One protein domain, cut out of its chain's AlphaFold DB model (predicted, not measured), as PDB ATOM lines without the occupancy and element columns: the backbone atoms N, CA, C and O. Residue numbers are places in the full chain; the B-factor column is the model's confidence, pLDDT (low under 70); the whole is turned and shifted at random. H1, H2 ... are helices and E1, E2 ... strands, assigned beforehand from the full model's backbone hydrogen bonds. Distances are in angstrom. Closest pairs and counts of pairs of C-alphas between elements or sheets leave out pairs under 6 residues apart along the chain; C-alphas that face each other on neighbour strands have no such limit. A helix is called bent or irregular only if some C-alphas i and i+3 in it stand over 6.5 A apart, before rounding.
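What this domain is: This is residues 2 to 139 of the 140 residues of an uncharacterized protein of Acidithrix ferrooxidans (UniProt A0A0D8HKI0). A loose body made largely of loops is gathered round one helix, H2, with a small two-strand hairpin, E1 and E2, at the beginning of H2 and the separate helix H3 toward its other end. From this body residues 117 to 139, most of them in the long helix H5, stick out as an arm, and H1 lies off the body as a second arm, of which residues 12 to 17 stand free. The printed part has 138 residues with five named helices and two named strands, in the order H1 E1 E2 H2 H3 H4 H5, and the strands make one antiparallel sheet, E1 - E2. The class is mostly helix, though under half of the residues are in named elements. The whole is only just loose, close to compact, with a radius of gyration of the C-alphas of 17.6 A and spans of 51 by 34 by 28 A.

How they stand to each other: E1, residues 50 to 52, and E2, residues 63 to 65, are an antiparallel hairpin with 155 degrees between their directions. N 51 and O 64 are within hydrogen-bond range at 2.8 A, as are N 64 and O 51 at 3.0 A. Residues 46 to 47 pair antiparallel with residues 50 to 51 of E1. H2, residues 66 to 77, follows E2 by a tight link; the closest C-alphas of E1 and H2 are those of Phe 51 and Val 66, 5.2 A apart. H1, residues 2 to 17, H3, residues 89 to 97, H4, residues 112 to 115, and H5, residues 118 to 137, touch no helix, and neither does H2. E2 and H4 are only just apart, with their closest C-alphas at 8.1 A. In H1, H2 and H3 every O i to N i+4 pair is within hydrogen-bond range, in H5 15 of 16; H4 is too short for such a pair, and its one O i to N i+3 pair is not within range.

Where its parts are: E1 is 6.7 A long and E2 7.4 A. H2 begins at C-alpha 66, (159.398, 100.518, 158.058), and is 16.3 A long. H1 begins at C-alpha 2, (156.011, 100.581, 177.351), and is 22.4 A long. H3 is 12.2 A long. H4 is irregular, only just: C-alphas 112 and 115 are 6.51 A apart. H5, 29.0 A long, ends at C-alpha 137, (194.863, 107.438, 173.889).

The domain as a whole: The C-alphas farthest apart are those of Pro 56 and Ser 139, at 52.4 A. The printed part has no cut. The links H1 to E1, H2 to H3 and H3 to H4 are long. The mean pLDDT of the printed part is 74.6; residue 36 and residues 99 to 139 are under 70.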
ATOM      1  N   ALA A   2     154.636 100.962 177.739       72.25
ATOM      2  CA  ALA A   2     156.011 100.581 177.351       72.25
ATOM      3  C   ALA A   2     156.906 101.697 176.750       72.25
ATOM      4  O   ALA A   2     158.105 101.733 177.000       72.25
ATOM      5  N   ARG A   3     156.354 102.644 175.970       74.81
ATOM      6  CA  ARG A   3     157.141 103.753 175.389       74.81
ATOM      7  C   ARG A   3     157.759 104.669 176.453       74.81
ATOM      8  O   ARG A   3     158.893 105.098 176.275       74.81
ATOM      9  N   ASN A   4     157.008 104.995 177.507       74.69
ATOM     10  CA  ASN A   4     157.480 105.914 178.542       74.69
ATOM     11  C   ASN A   4     158.543 105.239 179.415       74.69
ATOM     12  O   ASN A   4     159.616 105.790 179.617       74.69
ATOM     13  N   GLU A   5     158.300 103.985 179.796       79.06
ATOM     14  CA  GLU A   5     159.259 103.158 180.536       79.06
ATOM     15  C   GLU A   5     160.573 102.961 179.764       79.06
ATOM     16  O   GLU A   5     161.659 103.070 180.331       79.06
ATOM     17  N   ASN A   6     160.498 102.718 178.449       75.69
ATOM     18  CA  ASN A   6     161.691 102.623 177.608       75.69
ATOM     19  C   ASN A   6     162.456 103.950 177.562       75.69
ATOM     20  O   ASN A   6     163.683 103.944 177.617       75.69
ATOM     21  N   GLN A   7     161.752 105.082 177.495       77.69
ATOM     22  CA  GLN A   7     162.387 106.398 177.503       77.69
ATOM     23  C   GLN A   7     163.119 106.657 178.826       77.69
ATOM     24  O   GLN A   7     164.278 107.063 178.804       77.69
ATOM     25  N   GLU A   8     162.470 106.371 179.956       76.75
ATOM     26  CA  GLU A   8     163.041 106.524 181.297       76.75
ATOM     27  C   GLU A   8     164.293 105.658 181.480       76.75
ATOM     28  O   GLU A   8     165.338 106.150 181.910       76.75
ATOM     29  N   ARG A   9     164.231 104.385 181.070       82.31
ATOM     30  CA  ARG A   9     165.382 103.469 181.132       82.31
ATOM     31  C   ARG A   9     166.549 103.941 180.272       82.31
ATOM     32  O   ARG A   9     167.693 103.875 180.720       82.31
ATOM     33  N   ILE A  10     166.280 104.430 179.059       81.19
ATOM     34  CA  ILE A  10     167.326 104.971 178.182       81.19
ATOM     35  C   ILE A  10     167.961 106.200 178.843       81.19
ATOM     36  O   ILE A  10     169.182 106.248 178.938       81.19
ATOM     37  N   THR A  11     167.166 107.128 179.385       79.44
ATOM     38  CA  THR A  11     167.667 108.330 180.079       79.44
ATOM     39  C   THR A  11     168.585 108.008 181.253       79.44
ATOM     40  O   THR A  11     169.653 108.610 181.376       79.44
ATOM     41  N   VAL A  12     168.220 107.035 182.088       77.81
ATOM     42  CA  VAL A  12     169.078 106.612 183.204       77.81
ATOM     43  C   VAL A  12     170.391 106.019 182.686       77.81
ATOM     44  O   VAL A  12     171.467 106.386 183.155       77.81
ATOM     45  N   HIS A  13     170.334 105.134 181.689       79.62
ATOM     46  CA  HIS A  13     171.540 104.495 181.162       79.62
ATOM     47  C   HIS A  13     172.484 105.462 180.448       79.62
ATOM     48  O   HIS A  13     173.699 105.304 180.569       79.62
ATOM     49  N   THR A  14     171.965 106.445 179.714       78.50
ATOM     50  CA  THR A  14     172.811 107.433 179.037       78.50
ATOM     51  C   THR A  14     173.465 108.380 180.030       78.50
ATOM     52  O   THR A  14     174.650 108.660 179.879       78.50
ATOM     53  N   TYR A  15     172.746 108.784 181.087       76.75
ATOM     54  CA  TYR A  15     173.312 109.577 182.179       76.75
ATOM     55  C   TYR A  15     174.489 108.854 182.846       76.75
ATOM     56  O   TYR A  15     175.570 109.418 182.975       76.75
ATOM     57  N   VAL A  16     174.316 107.571 183.183       83.06
ATOM     58  CA  VAL A  16     175.370 106.756 183.817       83.06
ATOM     59  C   VAL A  16     176.585 106.554 182.903       83.06
ATOM     60  O   VAL A  16     177.707 106.450 183.389       83.06
ATOM     61  N   LYS A  17     176.382 106.485 181.584       82.19
ATOM     62  CA  LYS A  17     177.445 106.211 180.601       82.19
ATOM     63  C   LYS A  17     178.054 107.466 179.962       82.19
ATOM     64  O   LYS A  17     178.910 107.323 179.095       82.19
ATOM     65  N   GLY A  18     177.609 108.666 180.343       81.69
ATOM     66  CA  GLY A  18     178.084 109.926 179.755       81.69
ATOM     67  C   GLY A  18     177.708 110.105 178.279       81.69
ATOM     68  O   GLY A  18     178.478 110.675 177.515       81.69
ATOM     69  N   SER A  19     176.562 109.570 177.850       80.75
ATOM     70  CA  SER A  19     176.036 109.737 176.488       80.75
ATOM     71  C   SER A  19     174.880 110.739 176.461       80.75
ATOM     72  O   SER A  19     174.081 110.789 177.395       80.75
ATOM     73  N   ASP A  20     174.737 111.472 175.358       81.81
ATOM     74  CA  ASP A  20     173.638 112.424 175.172       81.81
ATOM     75  C   ASP A  20     172.435 111.794 174.461       81.81
ATOM     76  O   ASP A  20     172.572 111.058 173.481       81.81
ATOM     77  N   ILE A  21     171.228 112.143 174.915       84.38
ATOM     78  CA  ILE A  21     169.977 111.809 174.226       84.38
ATOM     79  C   ILE A  21     169.464 113.045 173.505       84.38
ATOM     80  O   ILE A  21     169.137 114.055 174.127       84.38
ATOM     81  N   LYS A  22     169.269 112.921 172.194       86.94
ATOM     82  CA  LYS A  22     168.509 113.892 171.405       86.94
ATOM     83  C   LYS A  22     167.171 113.297 171.004       86.94
ATOM     84  O   LYS A  22     167.095 112.180 170.501       86.94
ATOM     85  N   THR A  23     166.100 114.054 171.210       89.50
ATOM     86  CA  THR A  23     164.784 113.707 170.669       89.50
ATOM     87  C   THR A  23     164.456 114.618 169.502       89.50
ATOM     88  O   THR A  23     164.521 115.838 169.628       89.50
ATOM     89  N   VAL A  24     164.042 114.013 168.396       92.44
ATOM     90  CA  VAL A  24     163.705 114.697 167.148       92.44
ATOM     91  C   VAL A  24     162.210 114.599 166.848       92.44
ATOM     92  O   VAL A  24     161.479 113.814 167.459       92.44
ATOM     93  N   ASN A  25     161.742 115.408 165.902       94.19
ATOM     94  CA  ASN A  25     160.363 115.366 165.436       94.19
ATOM     95  C   ASN A  25     160.090 114.081 164.650       94.19
ATOM     96  O   ASN A  25     160.761 113.842 163.657       94.19
ATOM     97  N   ALA A  26     159.093 113.288 165.046       92.19
ATOM     98  CA  ALA A  26     158.828 111.987 164.427       92.19
ATOM     99  C   ALA A  26     157.935 112.026 163.167       92.19
ATOM    100  O   ALA A  26     157.607 110.976 162.605       92.19
ATOM    101  N   ALA A  27     157.484 113.207 162.736       94.19
ATOM    102  CA  ALA A  27     156.500 113.320 161.666       94.19
ATOM    103  C   ALA A  27     157.047 112.813 160.316       94.19
ATOM    104  O   ALA A  27     158.156 113.153 159.897       94.19
ATOM    105  N   TYR A  28     156.226 111.993 159.649       93.00
ATOM    106  CA  TYR A  28     156.454 111.374 158.334       93.00
ATOM    107  C   TYR A  28     157.667 110.440 158.214       93.00
ATOM    108  O   TYR A  28     157.917 109.912 157.139       93.00
ATOM    109  N   MET A  29     158.372 110.108 159.299       91.00
ATOM    110  CA  MET A  29     159.595 109.284 159.237       91.00
ATOM    111  C   MET A  29     159.412 107.889 158.634       91.00
ATOM    112  O   MET A  29     160.363 107.308 158.137       91.00
ATOM    113  N   ARG A  30     158.195 107.348 158.665       92.25
ATOM    114  CA  ARG A  30     157.842 106.053 158.060       92.25
ATOM    115  C   ARG A  30     157.299 106.174 156.631       92.25
ATOM    116  O   ARG A  30     156.926 105.176 156.034       92.25
ATOM    117  N   GLN A  31     157.171 107.398 156.131       93.12
ATOM    118  CA  GLN A  31     156.528 107.763 154.864       93.12
ATOM    119  C   GLN A  31     157.492 108.516 153.937       93.12
ATOM    120  O   GLN A  31     157.248 108.599 152.738       93.12
ATOM    121  N   THR A  32     158.594 109.038 154.473       91.69
ATOM    122  CA  THR A  32     159.660 109.719 153.738       91.69
ATOM    123  C   THR A  32     160.672 108.713 153.194       91.69
ATOM    124  O   THR A  32     161.194 107.879 153.935       91.69
ATOM    125  N   CYS A  33     160.991 108.809 151.904       90.06
ATOM    126  CA  CYS A  33     162.109 108.085 151.308       90.06
ATOM    127  C   CYS A  33     163.424 108.469 152.011       90.06
ATOM    128  O   CYS A  33     163.757 109.654 152.024       90.06
ATOM    129  N   PRO A  34     164.206 107.506 152.534       86.38
ATOM    130  CA  PRO A  34     165.420 107.807 153.296       86.38
ATOM    131  C   PRO A  34     166.583 108.293 152.422       86.38
ATOM    132  O   PRO A  34     167.656 108.597 152.935       86.38
ATOM    133  N   ASN A  35     166.407 108.355 151.099       81.31
ATOM    134  CA  ASN A  35     167.420 108.909 150.219       81.31
ATOM    135  C   ASN A  35     167.427 110.451 150.327       81.31
ATOM    136  O   ASN A  35     166.454 111.084 149.899       81.31
ATOM    137  N   PRO A  36     168.521 111.063 150.818       67.62
ATOM    138  CA  PRO A  36     168.588 112.499 151.106       67.62
ATOM    139  C   PRO A  36     168.505 113.377 149.853       67.62
ATOM    140  O   PRO A  36     168.191 114.556 149.951       67.62
ATOM    141  N   LYS A  37     168.758 112.814 148.665       70.69
ATOM    142  CA  LYS A  37     168.647 113.539 147.394       70.69
ATOM    143  C   LYS A  37     167.196 113.762 146.960       70.69
ATOM    144  O   LYS A  37     166.944 114.637 146.142       70.69
ATOM    145  N   TRP A  38     166.271 112.934 147.444       74.69
ATOM    146  CA  TRP A  38     164.901 112.898 146.930       74.69
ATOM    147  C   TRP A  38     163.861 113.162 148.005       74.69
ATOM    148  O   TRP A  38     162.883 113.834 147.713       74.69
ATOM    149  N   GLY A  39     164.020 112.583 149.203       79.38
ATOM    150  CA  GLY A  39     163.157 112.861 150.357       79.38
ATOM    151  C   GLY A  39     161.654 112.642 150.143       79.38
ATOM    152  O   GLY A  39     160.865 113.109 150.950       79.38
ATOM    153  N   TYR A  40     161.237 111.952 149.074       88.56
ATOM    154  CA  TYR A  40     159.834 111.908 148.658       88.56
ATOM    155  C   TYR A  40     158.922 111.360 149.759       88.56
ATOM    156  O   TYR A  40     159.155 110.259 150.271       88.56
ATOM    157  N   ILE A  41     157.864 112.105 150.080       90.44
ATOM    158  CA  ILE A  41     156.870 111.724 151.080       90.44
ATOM    159  C   ILE A  41     155.595 111.283 150.383       90.44
ATOM    160  O   ILE A  41     154.988 112.031 149.623       90.44
ATOM    161  N   SER A  42     155.136 110.082 150.712       90.88
ATOM    162  CA  SER A  42     153.784 109.648 150.386       90.88
ATOM    163  C   SER A  42     153.271 108.693 151.453       90.88
ATOM    164  O   SER A  42     154.034 107.919 152.036       90.88
ATOM    165  N   LEU A  43     151.961 108.735 151.697       91.75
ATOM    166  CA  LEU A  43     151.279 107.727 152.506       91.75
ATOM    167  C   LEU A  43     151.428 106.333 151.881       91.75
ATOM    168  O   LEU A  43     151.629 105.364 152.610       91.75
ATOM    169  N   ASP A  44     151.443 106.261 150.548       92.62
ATOM    170  CA  ASP A  44     151.548 105.016 149.777       92.62
ATOM    171  C   ASP A  44     152.940 104.383 149.847       92.62
ATOM    172  O   ASP A  44     153.135 103.241 149.425       92.62
ATOM    173  N   ASN A  45     153.920 105.110 150.401       92.12
ATOM    174  CA  ASN A  45     155.245 104.557 150.626       92.12
ATOM    175  C   ASN A  45     155.244 103.472 151.711       92.12
ATOM    176  O   ASN A  45     156.186 102.689 151.784       92.12
ATOM    177  N   ARG A  46     154.211 103.413 152.560       93.44
ATOM    178  CA  ARG A  46     154.092 102.429 153.637       93.44
ATOM    179  C   ARG A  46     152.896 101.516 153.404       93.44
ATOM    180  O   ARG A  46     151.773 101.984 153.262       93.44
ATOM    181  N   ASN A  47     153.129 100.212 153.510       92.38
ATOM    182  CA  ASN A  47     152.083  99.200 153.582       92.38
ATOM    183  C   ASN A  47     152.371  98.232 154.742       92.38
ATOM    184  O   ASN A  47     153.238  97.365 154.638       92.38
ATOM    185  N   GLY A  48     151.669  98.412 155.865       92.50
ATOM    186  CA  GLY A  48     151.927  97.661 157.097       92.50
ATOM    187  C   GLY A  48     153.330  97.931 157.652       92.50
ATOM    188  O   GLY A  48     153.662  99.085 157.965       92.50
ATOM    189  N   ASP A  49     154.130  96.869 157.745       91.19
ATOM    190  CA  ASP A  49     155.525  96.883 158.214       91.19
ATOM    191  C   ASP A  49     156.542  96.966 157.063       91.19
ATOM    192  O   ASP A  49     157.747  97.053 157.287       91.19
ATOM    193  N   MET A  50     156.058  97.013 155.817       92.12
ATOM    194  CA  MET A  50     156.885  97.181 154.627       92.12
ATOM    195  C   MET A  50     156.832  98.623 154.119       92.12
ATOM    196  O   MET A  50     155.770  99.241 154.008       92.12
ATOM    197  N   PHE A  51     157.995  99.148 153.762       92.81
ATOM    198  CA  PHE A  51     158.156 100.403 153.053       92.81
ATOM    199  C   PHE A  51     158.550 100.125 151.607       92.81
ATOM    200  O   PHE A  51     159.460  99.340 151.354       92.81
ATOM    201  N   HIS A  52     157.923 100.823 150.668       90.62
ATOM    202  CA  HIS A  52     158.294 100.853 149.262       90.62
ATOM    203  C   HIS A  52     158.146 102.282 148.734       90.62
ATOM    204  O   HIS A  52     157.031 102.769 148.621       90.62
ATOM    205  N   CYS A  53     159.238 102.954 148.363       89.50
ATOM    206  CA  CYS A  53     159.167 104.290 147.762       89.50
ATOM    207  C   CYS A  53     158.376 104.272 146.440       89.50
ATOM    208  O   CYS A  53     158.823 103.679 145.460       89.50
ATOM    209  N   ARG A  54     157.235 104.968 146.410       88.12
ATOM    210  CA  ARG A  54     156.308 105.107 145.274       88.12
ATOM    211  C   ARG A  54     156.452 106.441 144.540       88.12
ATOM    212  O   ARG A  54     155.473 106.950 144.009       88.12
ATOM    213  N   ASN A  55     157.647 107.034 144.530       85.75
ATOM    214  CA  ASN A  55     157.871 108.300 143.832       85.75
ATOM    215  C   ASN A  55     157.544 108.146 142.329       85.75
ATOM    216  O   ASN A  55     158.239 107.396 141.645       85.75
ATOM    217  N   PRO A  56     156.525 108.843 141.788       82.38
ATOM    218  CA  PRO A  56     156.125 108.681 140.390       82.38
ATOM    219  C   PRO A  56     157.095 109.361 139.411       82.38
ATOM    220  O   PRO A  56     157.072 109.073 138.218       82.38
ATOM    221  N   TYR A  57     157.948 110.262 139.902       79.75
ATOM    222  CA  TYR A  57     158.889 111.033 139.089       79.75
ATOM    223  C   TYR A  57     160.263 110.362 138.966       79.75
ATOM    224  O   TYR A  57     161.092 110.796 138.165       79.75
ATOM    225  N   LEU A  58     160.530 109.325 139.767       75.50
ATOM    226  CA  LEU A  58     161.818 108.641 139.816       75.50
ATOM    227  C   LEU A  58     161.655 107.169 140.188       75.50
ATOM    228  O   LEU A  58     161.104 106.849 141.239       75.50
ATOM    229  N   ASP A  59     162.293 106.290 139.416       73.00
ATOM    230  CA  ASP A  59     162.425 104.864 139.734       73.00
ATOM    231  C   ASP A  59     163.430 104.617 140.886       73.00
ATOM    232  O   ASP A  59     164.552 104.136 140.716       73.00
ATOM    233  N   CYS A  60     163.045 105.050 142.089       75.38
ATOM    234  CA  CYS A  60     163.822 104.917 143.319       75.38
ATOM    235  C   CYS A  60     163.819 103.468 143.821       75.38
ATOM    236  O   CYS A  60     164.872 102.946 144.199       75.38
ATOM    237  N   ASN A  61     162.628 102.853 143.827       73.38
ATOM    238  CA  ASN A  61     162.353 101.465 144.213       73.38
ATOM    239  C   ASN A  61     163.039 101.032 145.529       73.38
ATOM    240  O   ASN A  61     163.525  99.905 145.678       73.38
ATOM    241  N   TRP A  62     163.145 101.964 146.485       83.81
ATOM    242  CA  TRP A  62     163.652 101.668 147.822       83.81
ATOM    243  C   TRP A  62     162.623 100.793 148.533       83.81
ATOM    244  O   TRP A  62     161.465 101.192 148.631       83.81
ATOM    245  N   LEU A  63     163.046  99.629 149.023       85.19
ATOM    246  CA  LEU A  63     162.194  98.623 149.656       85.19
ATOM    247  C   LEU A  63     162.863  98.121 150.937       85.19
ATOM    248  O   LEU A  63     164.032  97.720 150.894       85.19
ATOM    249  N   GLY A  64     162.122  98.079 152.040       84.75
ATOM    250  CA  GLY A  64     162.636  97.563 153.305       84.75
ATOM    251  C   GLY A  64     161.648  97.670 154.458       84.75
ATOM    252  O   GLY A  64     160.505  98.077 154.279       84.75
ATOM    253  N   ASP A  65     162.118  97.309 155.645       90.38
ATOM    254  CA  ASP A  65     161.360  97.415 156.889       90.38
ATOM    255  C   ASP A  65     161.080  98.885 157.261       90.38
ATOM    256  O   ASP A  65     161.942  99.764 157.124       90.38
ATOM    257  N   VAL A  66     159.859  99.161 157.723       89.88
ATOM    258  CA  VAL A  66     159.398 100.518 158.058       89.88
ATOM    259  C   VAL A  66     160.140 101.116 159.255       89.88
ATOM    260  O   VAL A  66     160.353 102.334 159.288       89.88
ATOM    261  N   ASP A  67     160.541 100.306 160.232       90.25
ATOM    262  CA  ASP A  67     161.304 100.773 161.388       90.25
ATOM    263  C   ASP A  67     162.759 101.057 161.015       90.25
ATOM    264  O   ASP A  67     163.320 102.061 161.467       90.25
ATOM    265  N   TYR A  68     163.341 100.273 160.103       88.75
ATOM    266  CA  TYR A  68     164.643 100.609 159.526       88.75
ATOM    267  C   TYR A  68     164.601 101.955 158.781       88.75
ATOM    268  O   TYR A  68     165.444 102.820 159.033       88.75
ATOM    269  N   VAL A  69     163.579 102.205 157.954       90.25
ATOM    270  CA  VAL A  69     163.380 103.518 157.302       90.25
ATOM    271  C   VAL A  69     163.236 104.641 158.319       90.25
ATOM    272  O   VAL A  69     163.888 105.680 158.195       90.25
ATOM    273  N   ALA A  70     162.407 104.430 159.343       90.75
ATOM    274  CA  ALA A  70     162.217 105.416 160.393       90.75
ATOM    275  C   ALA A  70     163.537 105.741 161.092       90.75
ATOM    276  O   ALA A  70     163.804 106.911 161.339       90.75
ATOM    277  N   SER A  71     164.389 104.744 161.352       89.75
ATOM    278  CA  SER A  71     165.694 104.946 161.990       89.75
ATOM    279  C   SER A  71     166.624 105.841 161.160       89.75
ATOM    280  O   SER A  71     167.255 106.753 161.699       89.75
ATOM    281  N   MET A  72     166.633 105.657 159.836       88.06
ATOM    282  CA  MET A  72     167.417 106.474 158.908       88.06
ATOM    283  C   MET A  72     166.914 107.918 158.876       88.06
ATOM    284  O   MET A  72     167.706 108.859 158.937       88.06
ATOM    285  N   ASN A  73     165.594 108.097 158.863       90.19
ATOM    286  CA  ASN A  73     164.978 109.420 158.888       90.19
ATOM    287  C   ASN A  73     165.110 110.113 160.258       90.19
ATOM    288  O   ASN A  73     165.213 111.335 160.312       90.19
ATOM    289  N   ILE A  74     165.139 109.363 161.368       90.44
ATOM    290  CA  ILE A  74     165.493 109.882 162.701       90.44
ATOM    291  C   ILE A  74     166.911 110.429 162.673       90.44
ATOM    292  O   ILE A  74     167.124 111.558 163.112       90.44
ATOM    293  N   LYS A  75     167.858 109.653 162.136       86.50
ATOM    294  CA  LYS A  75     169.265 110.046 162.050       86.50
ATOM    295  C   LYS A  75     169.437 111.340 161.258       86.50
ATOM    296  O   LYS A  75     170.063 112.259 161.770       86.50
ATOM    297  N   SER A  76     168.845 111.448 160.066       84.44
ATOM    298  CA  SER A  76     168.940 112.679 159.267       84.44
ATOM    299  C   SER A  76     168.306 113.883 159.970       84.44
ATOM    300  O   SER A  76     168.819 114.994 159.879       84.44
ATOM    301  N   ARG A  77     167.238 113.666 160.750       88.25
ATOM    302  CA  ARG A  77     166.575 114.733 161.511       88.25
ATOM    303  C   ARG A  77     167.419 115.300 162.652       88.25
ATOM    304  O   ARG A  77     167.128 116.397 163.110       88.25
ATOM    305  N   VAL A  78     168.436 114.584 163.136       85.25
ATOM    306  CA  VAL A  78     169.318 115.088 164.208       85.25
ATOM    307  C   VAL A  78     170.094 116.331 163.760       85.25
ATOM    308  O   VAL A  78     170.385 117.193 164.588       85.25
ATOM    309  N   GLU A  79     170.401 116.424 162.467       80.94
ATOM    310  CA  GLU A  79     171.190 117.503 161.856       80.94
ATOM    311  C   GLU A  79     170.312 118.530 161.115       80.94
ATOM    312  O   GLU A  79     170.810 119.526 160.597       80.94
ATOM    313  N   ASP A  80     168.991 118.325 161.084       83.44
ATOM    314  CA  ASP A  80     168.051 119.220 160.412       83.44
ATOM    315  C   ASP A  80     167.656 120.395 161.318       83.44
ATOM    316  O   ASP A  80     166.795 120.293 162.196       83.44
ATOM    317  N   HIS A  81     168.283 121.544 161.079       86.62
ATOM    318  CA  HIS A  81     168.024 122.769 161.832       86.62
ATOM    319  C   HIS A  81     166.686 123.446 161.494       86.62
ATOM    320  O   HIS A  81     166.230 124.286 162.271       86.62
ATOM    321  N   GLN A  82     166.036 123.090 160.379       88.25
ATOM    322  CA  GLN A  82     164.730 123.650 160.006       88.25
ATOM    323  C   GLN A  82     163.593 122.962 160.768       88.25
ATOM    324  O   GLN A  82     162.531 123.548 160.997       88.25
ATOM    325  N   ILE A  83     163.817 121.719 161.205       88.94
ATOM    326  CA  ILE A  83     162.794 120.910 161.856       88.94
ATOM    327  C   ILE A  83     163.170 120.584 163.300       88.94
ATOM    328  O   ILE A  83     163.695 119.523 163.633       88.94
ATOM    329  N   SER A  84     162.777 121.486 164.195       93.38
ATOM    330  CA  SER A  84     162.839 121.253 165.636       93.38
ATOM    331  C   SER A  84     161.888 120.134 166.092       93.38
ATOM    332  O   SER A  84     160.874 119.829 165.452       93.38
ATOM    333  N   ARG A  85     162.148 119.591 167.292       92.50
ATOM    334  CA  ARG A  85     161.267 118.629 167.982       92.50
ATOM    335  C   ARG A  85     159.798 119.067 168.016       92.50
ATOM    336  O   ARG A  85     158.919 118.212 167.940       92.50
ATOM    337  N   PHE A  86     159.539 120.367 168.145       94.06
ATOM    338  CA  PHE A  86     158.200 120.921 168.355       94.06
ATOM    339  C   PHE A  86     157.575 121.522 167.094       94.06
ATOM    340  O   PHE A  86     156.450 122.014 167.154       94.06
ATOM    341  N   THR A  87     158.262 121.463 165.949       93.00
ATOM    342  CA  THR A  87     157.716 121.953 164.681       93.00
ATOM    343  C   THR A  87     156.392 121.230 164.364       93.00
ATOM    344  O   THR A  87     156.361 119.995 164.330       93.00
ATOM    345  N   PRO A  88     155.276 121.947 164.134       96.31
ATOM    346  CA  PRO A  88     153.988 121.317 163.861       96.31
ATOM    347  C   PRO A  88     154.030 120.426 162.617       96.31
ATOM    348  O   PRO A  88     154.651 120.775 161.617       96.31
ATOM    349  N   TYR A  89     153.303 119.303 162.632       93.88
ATOM    350  CA  TYR A  89     153.345 118.308 161.547       93.88
ATOM    351  C   TYR A  89     152.995 118.880 160.156       93.88
ATOM    352  O   TYR A  89     153.444 118.359 159.140       93.88
ATOM    353  N   ARG A  90     152.200 119.953 160.081       94.06
ATOM    354  CA  ARG A  90     151.898 120.631 158.810       94.06
ATOM    355  C   ARG A  90     153.105 121.390 158.269       94.06
ATOM    356  O   ARG A  90     153.372 121.304 157.080       94.06
ATOM    357  N   GLU A  91     153.844 122.075 159.139       93.75
ATOM    358  CA  GLU A  91     155.068 122.790 158.759       93.75
ATOM    359  C   GLU A  91     156.188 121.814 158.410       93.75
ATOM    360  O   GLU A  91     156.869 121.997 157.409       93.75
ATOM    361  N   VAL A  92     156.302 120.703 159.151       90.88
ATOM    362  CA  VAL A  92     157.221 119.615 158.786       90.88
ATOM    363  C   VAL A  92     156.960 119.125 157.365       90.88
ATOM    364  O   VAL A  92     157.903 118.897 156.619       90.88
ATOM    365  N   LYS A  93     155.688 118.965 156.985       89.56
ATOM    366  CA  LYS A  93     155.339 118.524 155.636       89.56
ATOM    367  C   LYS A  93     155.802 119.521 154.578       89.56
ATOM    368  O   LYS A  93     156.419 119.091 153.620       89.56
ATOM    369  N   LYS A  94     155.566 120.822 154.779       90.19
ATOM    370  CA  LYS A  94     156.021 121.862 153.842       90.19
ATOM    371  C   LYS A  94     157.535 121.824 153.648       90.19
ATOM    372  O   LYS A  94     157.983 121.707 152.520       90.19
ATOM    373  N   ILE A  95     158.301 121.815 154.743       87.50
ATOM    374  CA  ILE A  95     159.774 121.794 154.693       87.50
ATOM    375  C   ILE A  95     160.284 120.568 153.922       87.50
ATOM    376  O   ILE A  95     161.224 120.660 153.140       87.50
ATOM    377  N   LEU A  96     159.663 119.406 154.135       84.94
ATOM    378  CA  LEU A  96     160.068 118.176 153.458       84.94
ATOM    379  C   LEU A  96     159.582 118.106 151.996       84.94
ATOM    380  O   LEU A  96     160.282 117.531 151.168       84.94
ATOM    381  N   ASP A  97     158.425 118.693 151.672       82.88
ATOM    382  CA  ASP A  97     157.916 118.820 150.296       82.88
ATOM    383  C   ASP A  97     158.731 119.851 149.482       82.88
ATOM    384  O   ASP A  97     158.810 119.750 148.258       82.88
ATOM    385  N   GLU A  98     159.365 120.824 150.147       75.69
ATOM    386  CA  GLU A  98     160.259 121.826 149.544       75.69
ATOM    387  C   GLU A  98     161.643 121.268 149.168       75.69
ATOM    388  O   GLU A  98     162.387 121.930 148.440       75.69
ATOM    389  N   ILE A  99     161.994 120.048 149.604       66.88
ATOM    390  CA  ILE A  99     163.222 119.367 149.167       66.88
ATOM    391  C   ILE A  99     163.124 119.156 147.644       66.88
ATOM    392  O   ILE A  99     162.267 118.394 147.189       66.88
ATOM    393  N   PRO A 100     163.975 119.807 146.823       52.75
ATOM    394  CA  PRO A 100     163.766 119.837 145.383       52.75
ATOM    395  C   PRO A 100     163.822 118.437 144.772       52.75
ATOM    396  O   PRO A 100     164.852 117.761 144.822       52.75
ATOM    397  N   THR A 101     162.757 118.031 144.080       48.41
ATOM    398  CA  THR A 101     162.877 117.005 143.041       48.41
ATOM    399  C   THR A 101     163.846 117.555 141.989       48.41
ATOM    400  O   THR A 101     163.584 118.639 141.461       48.41
ATOM    401  N   PRO A 102     164.980 116.907 141.675       47.69
ATOM    402  CA  PRO A 102     165.953 117.497 140.779       47.69
ATOM    403  C   PRO A 102     165.320 117.728 139.412       47.69
ATOM    404  O   PRO A 102     164.770 116.827 138.783       47.69
ATOM    405  N   ASN A 103     165.426 118.985 139.000       43.56
ATOM    406  CA  ASN A 103     164.941 119.569 137.764       43.56
ATOM    407  C   ASN A 103     165.141 118.649 136.547       43.56
ATOM    408  O   ASN A 103     166.230 118.597 135.973       43.56
ATOM    409  N   GLY A 104     164.073 117.956 136.143       45.50
ATOM    410  CA  GLY A 104     163.744 117.609 134.755       45.50
ATOM    411  C   GLY A 104     164.793 116.910 133.881       45.50
ATOM    412  O   GLY A 104     164.655 116.950 132.662       45.50
ATOM    413  N   LYS A 105     165.840 116.280 134.430       32.09
ATOM    414  CA  LYS A 105     166.832 115.542 133.627       32.09
ATOM    415  C   LYS A 105     167.081 114.147 134.199       32.09
ATOM    416  O   LYS A 105     167.536 114.037 135.340       32.09
ATOM    417  N   PRO A 106     166.867 113.073 133.415       35.22
ATOM    418  CA  PRO A 106     167.207 111.732 133.845       35.22
ATOM    419  C   PRO A 106     168.724 111.576 133.746       35.22
ATOM    420  O   PRO A 106     169.287 111.487 132.655       35.22
ATOM    421  N   LYS A 107     169.410 111.511 134.887       31.39
ATOM    422  CA  LYS A 107     170.681 110.790 134.921       31.39
ATOM    423  C   LYS A 107     170.350 109.361 135.295       31.39
ATOM    424  O   LYS A 107     169.900 109.106 136.406       31.39
ATOM    425  N   ARG A 108     170.570 108.458 134.338       37.72
ATOM    426  CA  ARG A 108     170.678 107.020 134.562       37.72
ATOM    427  C   ARG A 108     171.784 106.755 135.593       37.72
ATOM    428  O   ARG A 108     172.917 106.477 135.228       37.72
ATOM    429  N   GLN A 109     171.461 106.901 136.868       42.84
ATOM    430  CA  GLN A 109     172.165 106.346 138.021       42.84
ATOM    431  C   GLN A 109     171.038 105.830 138.904       42.84
ATOM    432  O   GLN A 109     170.438 106.537 139.712       42.84
ATOM    433  N   ASN A 110     170.616 104.634 138.508       46.22
ATOM    434  CA  ASN A 110     169.304 104.083 138.760       46.22
ATOM    435  C   ASN A 110     169.381 103.180 139.980       46.22
ATOM    436  O   ASN A 110     169.915 102.071 139.891       46.22
ATOM    437  N   ARG A 111     168.790 103.691 141.061       51.66
ATOM    438  CA  ARG A 111     168.145 103.019 142.195       51.66
ATOM    439  C   ARG A 111     168.579 103.691 143.490       51.66
ATOM    440  O   ARG A 111     169.754 103.893 143.755       51.66
ATOM    441  N   CYS A 112     167.619 103.944 144.370       54.81
ATOM    442  CA  CYS A 112     167.918 104.281 145.760       54.81
ATOM    443  C   CYS A 112     168.548 103.094 146.527       54.81
ATOM    444  O   CYS A 112     168.837 103.223 147.714       54.81
ATOM    445  N   GLN A 113     168.731 101.944 145.863       50.22
ATOM    446  CA  GLN A 113     169.276 100.700 146.406       50.22
ATOM    447  C   GLN A 113     170.787 100.719 146.640       50.22
ATOM    448  O   GLN A 113     171.262  99.815 147.319       50.22
ATOM    449  N   ASP A 114     171.523 101.734 146.179       46.94
ATOM    450  CA  ASP A 114     172.956 101.858 146.497       46.94
ATOM    451  C   ASP A 114     173.199 102.067 148.011       46.94
ATOM    452  O   ASP A 114     174.322 101.957 148.479       46.94
ATOM    453  N   TYR A 115     172.136 102.283 148.803       46.12
ATOM    454  CA  TYR A 115     172.144 102.256 150.273       46.12
ATOM    455  C   TYR A 115     171.644 100.908 150.857       46.12
ATOM    456  O   TYR A 115     170.949 100.873 151.877       46.12
ATOM    457  N   ARG A 116     171.930  99.781 150.187       43.62
ATOM    458  CA  ARG A 116     171.976  98.433 150.791       43.62
ATOM    459  C   ARG A 116     173.456  98.103 150.995       43.62
ATOM    460  O   ARG A 116     174.137  97.780 150.036       43.62
ATOM    461  N   SER A 117     173.977  98.136 152.212       42.00
ATOM    462  CA  SER A 117     173.869  96.969 153.087       42.00
ATOM    463  C   SER A 117     174.122  97.353 154.549       42.00
ATOM    464  O   SER A 117     174.798  98.327 154.863       42.00
ATOM    465  N   GLY A 118     173.647  96.519 155.473       40.34
ATOM    466  CA  GLY A 118     174.066  96.562 156.873       40.34
ATOM    467  C   GLY A 118     175.563  96.265 157.109       40.34
ATOM    468  O   GLY A 118     175.940  95.995 158.245       40.34
ATOM    469  N   GLU A 119     176.421  96.285 156.086       40.72
ATOM    470  CA  GLU A 119     177.877  96.246 156.259       40.72
ATOM    471  C   GLU A 119     178.458  97.654 156.441       40.72
ATOM    472  O   GLU A 119     179.271  97.852 157.343       40.72
ATOM    473  N   ASP A 120     177.936  98.664 155.733       45.78
ATOM    474  CA  ASP A 120     178.358 100.063 155.912       45.78
ATOM    475  C   ASP A 120     178.032 100.599 157.315       45.78
ATOM    476  O   ASP A 120     178.776 101.418 157.858       45.78
ATOM    477  N   TYR A 121     176.958 100.116 157.962       42.94
ATOM    478  CA  TYR A 121     176.639 100.499 159.348       42.94
ATOM    479  C   TYR A 121     177.700  99.980 160.331       42.94
ATOM    480  O   TYR A 121     178.113 100.719 161.227       42.94
ATOM    481  N   LYS A 122     178.154  98.728 160.164       42.34
ATOM    482  CA  LYS A 122     179.195  98.138 161.017       42.34
ATOM    483  C   LYS A 122     180.519  98.850 160.796       42.34
ATOM    484  O   LYS A 122     181.186  99.167 161.775       42.34
ATOM    485  N   GLN A 123     180.836  99.162 159.540       45.53
ATOM    486  CA  GLN A 123     182.035  99.906 159.176       45.53
ATOM    487  C   GLN A 123     182.014 101.316 159.781       45.53
ATOM    488  O   GLN A 123     182.953 101.699 160.464       45.53
ATOM    489  N   THR A 124     180.912 102.059 159.635       46.06
ATOM    490  CA  THR A 124     180.804 103.439 160.141       46.06
ATOM    491  C   THR A 124     180.873 103.505 161.669       46.06
ATOM    492  O   THR A 124     181.549 104.377 162.215       46.06
ATOM    493  N   ILE A 125     180.206 102.582 162.375       50.00
ATOM    494  CA  ILE A 125     180.291 102.508 163.841       50.00
ATOM    495  C   ILE A 125     181.699 102.089 164.272       50.00
ATOM    496  O   ILE A 125     182.238 102.695 165.193       50.00
ATOM    497  N   ALA A 126     182.321 101.114 163.603       46.09
ATOM    498  CA  ALA A 126     183.698 100.718 163.891       46.09
ATOM    499  C   ALA A 126     184.667 101.899 163.721       46.09
ATOM    500  O   ALA A 126     185.436 102.186 164.633       46.09
ATOM    501  N   THR A 127     184.552 102.661 162.631       50.62
ATOM    502  CA  THR A 127     185.395 103.841 162.378       50.62
ATOM    503  C   THR A 127     185.151 104.969 163.389       50.62
ATOM    504  O   THR A 127     186.095 105.637 163.808       50.62
ATOM    505  N   GLN A 128     183.909 105.194 163.830       50.94
ATOM    506  CA  GLN A 128     183.613 106.182 164.879       50.94
ATOM    507  C   GLN A 128     184.144 105.746 166.252       50.94
ATOM    508  O   GLN A 128     184.710 106.565 166.974       50.94
ATOM    509  N   VAL A 129     184.018 104.462 166.600       57.00
ATOM    510  CA  VAL A 129     184.563 103.898 167.845       57.00
ATOM    511  C   VAL A 129     186.094 103.954 167.851       57.00
ATOM    512  O   VAL A 129     186.684 104.303 168.872       57.00
ATOM    513  N   GLU A 130     186.749 103.676 166.722       51.47
ATOM    514  CA  GLU A 130     188.206 103.780 166.583       51.47
ATOM    515  C   GLU A 130     188.711 105.224 166.695       51.47
ATOM    516  O   GLU A 130     189.688 105.461 167.406       51.47
ATOM    517  N   HIS A 131     188.030 106.201 166.086       49.53
ATOM    518  CA  HIS A 131     188.390 107.617 166.238       49.53
ATOM    519  C   HIS A 131     188.276 108.103 167.686       49.53
ATOM    520  O   HIS A 131     189.181 108.780 168.178       49.53
ATOM    521  N   VAL A 132     187.198 107.738 168.390       52.75
ATOM    522  CA  VAL A 132     187.040 108.071 169.815       52.75
ATOM    523  C   VAL A 132     188.149 107.417 170.638       52.75
ATOM    524  O   VAL A 132     188.759 108.069 171.483       52.75
ATOM    525  N   ARG A 133     188.474 106.150 170.351       59.00
ATOM    526  CA  ARG A 133     189.545 105.422 171.037       59.00
ATOM    527  C   ARG A 133     190.911 106.082 170.823       59.00
ATOM    528  O   ARG A 133     191.616 106.300 171.804       59.00
ATOM    529  N   TRP A 134     191.243 106.470 169.590       53.22
ATOM    530  CA  TRP A 134     192.488 107.174 169.256       53.22
ATOM    531  C   TRP A 134     192.596 108.536 169.960       53.22
ATOM    532  O   TRP A 134     193.643 108.855 170.527       53.22
ATOM    533  N   ALA A 135     191.502 109.303 169.998       53.81
ATOM    534  CA  ALA A 135     191.452 110.591 170.689       53.81
ATOM    535  C   ALA A 135     191.685 110.448 172.204       53.81
ATOM    536  O   ALA A 135     192.375 111.273 172.802       53.81
ATOM    537  N   THR A 136     191.178 109.378 172.826       60.25
ATOM    538  CA  THR A 136     191.404 109.123 174.260       60.25
ATOM    539  C   THR A 136     192.812 108.628 174.591       60.25
ATOM    540  O   THR A 136     193.285 108.870 175.696       60.25
ATOM    541  N   THR A 137     193.505 107.967 173.658       59.56
ATOM    542  CA  THR A 137     194.863 107.438 173.889       59.56
ATOM    543  C   THR A 137     195.985 108.436 173.601       59.56
ATOM    544  O   THR A 137     197.064 108.275 174.155       59.56
ATOM    545  N   ASN A 138     195.743 109.463 172.777       52.91
ATOM    546  CA  ASN A 138     196.759 110.445 172.362       52.91
ATOM    547  C   ASN A 138     196.552 111.855 172.947       52.91
ATOM    548  O   ASN A 138     197.170 112.806 172.480       52.91
ATOM    549  N   SER A 139     195.688 112.005 173.954       50.44
ATOM    550  CA  SER A 139     195.469 113.282 174.661       50.44
ATOM    551  C   SER A 139     196.403 113.478 175.872       50.44
ATOM    552  O   SER A 139     196.007 114.104 176.857       50.44
TER     553      SER A 139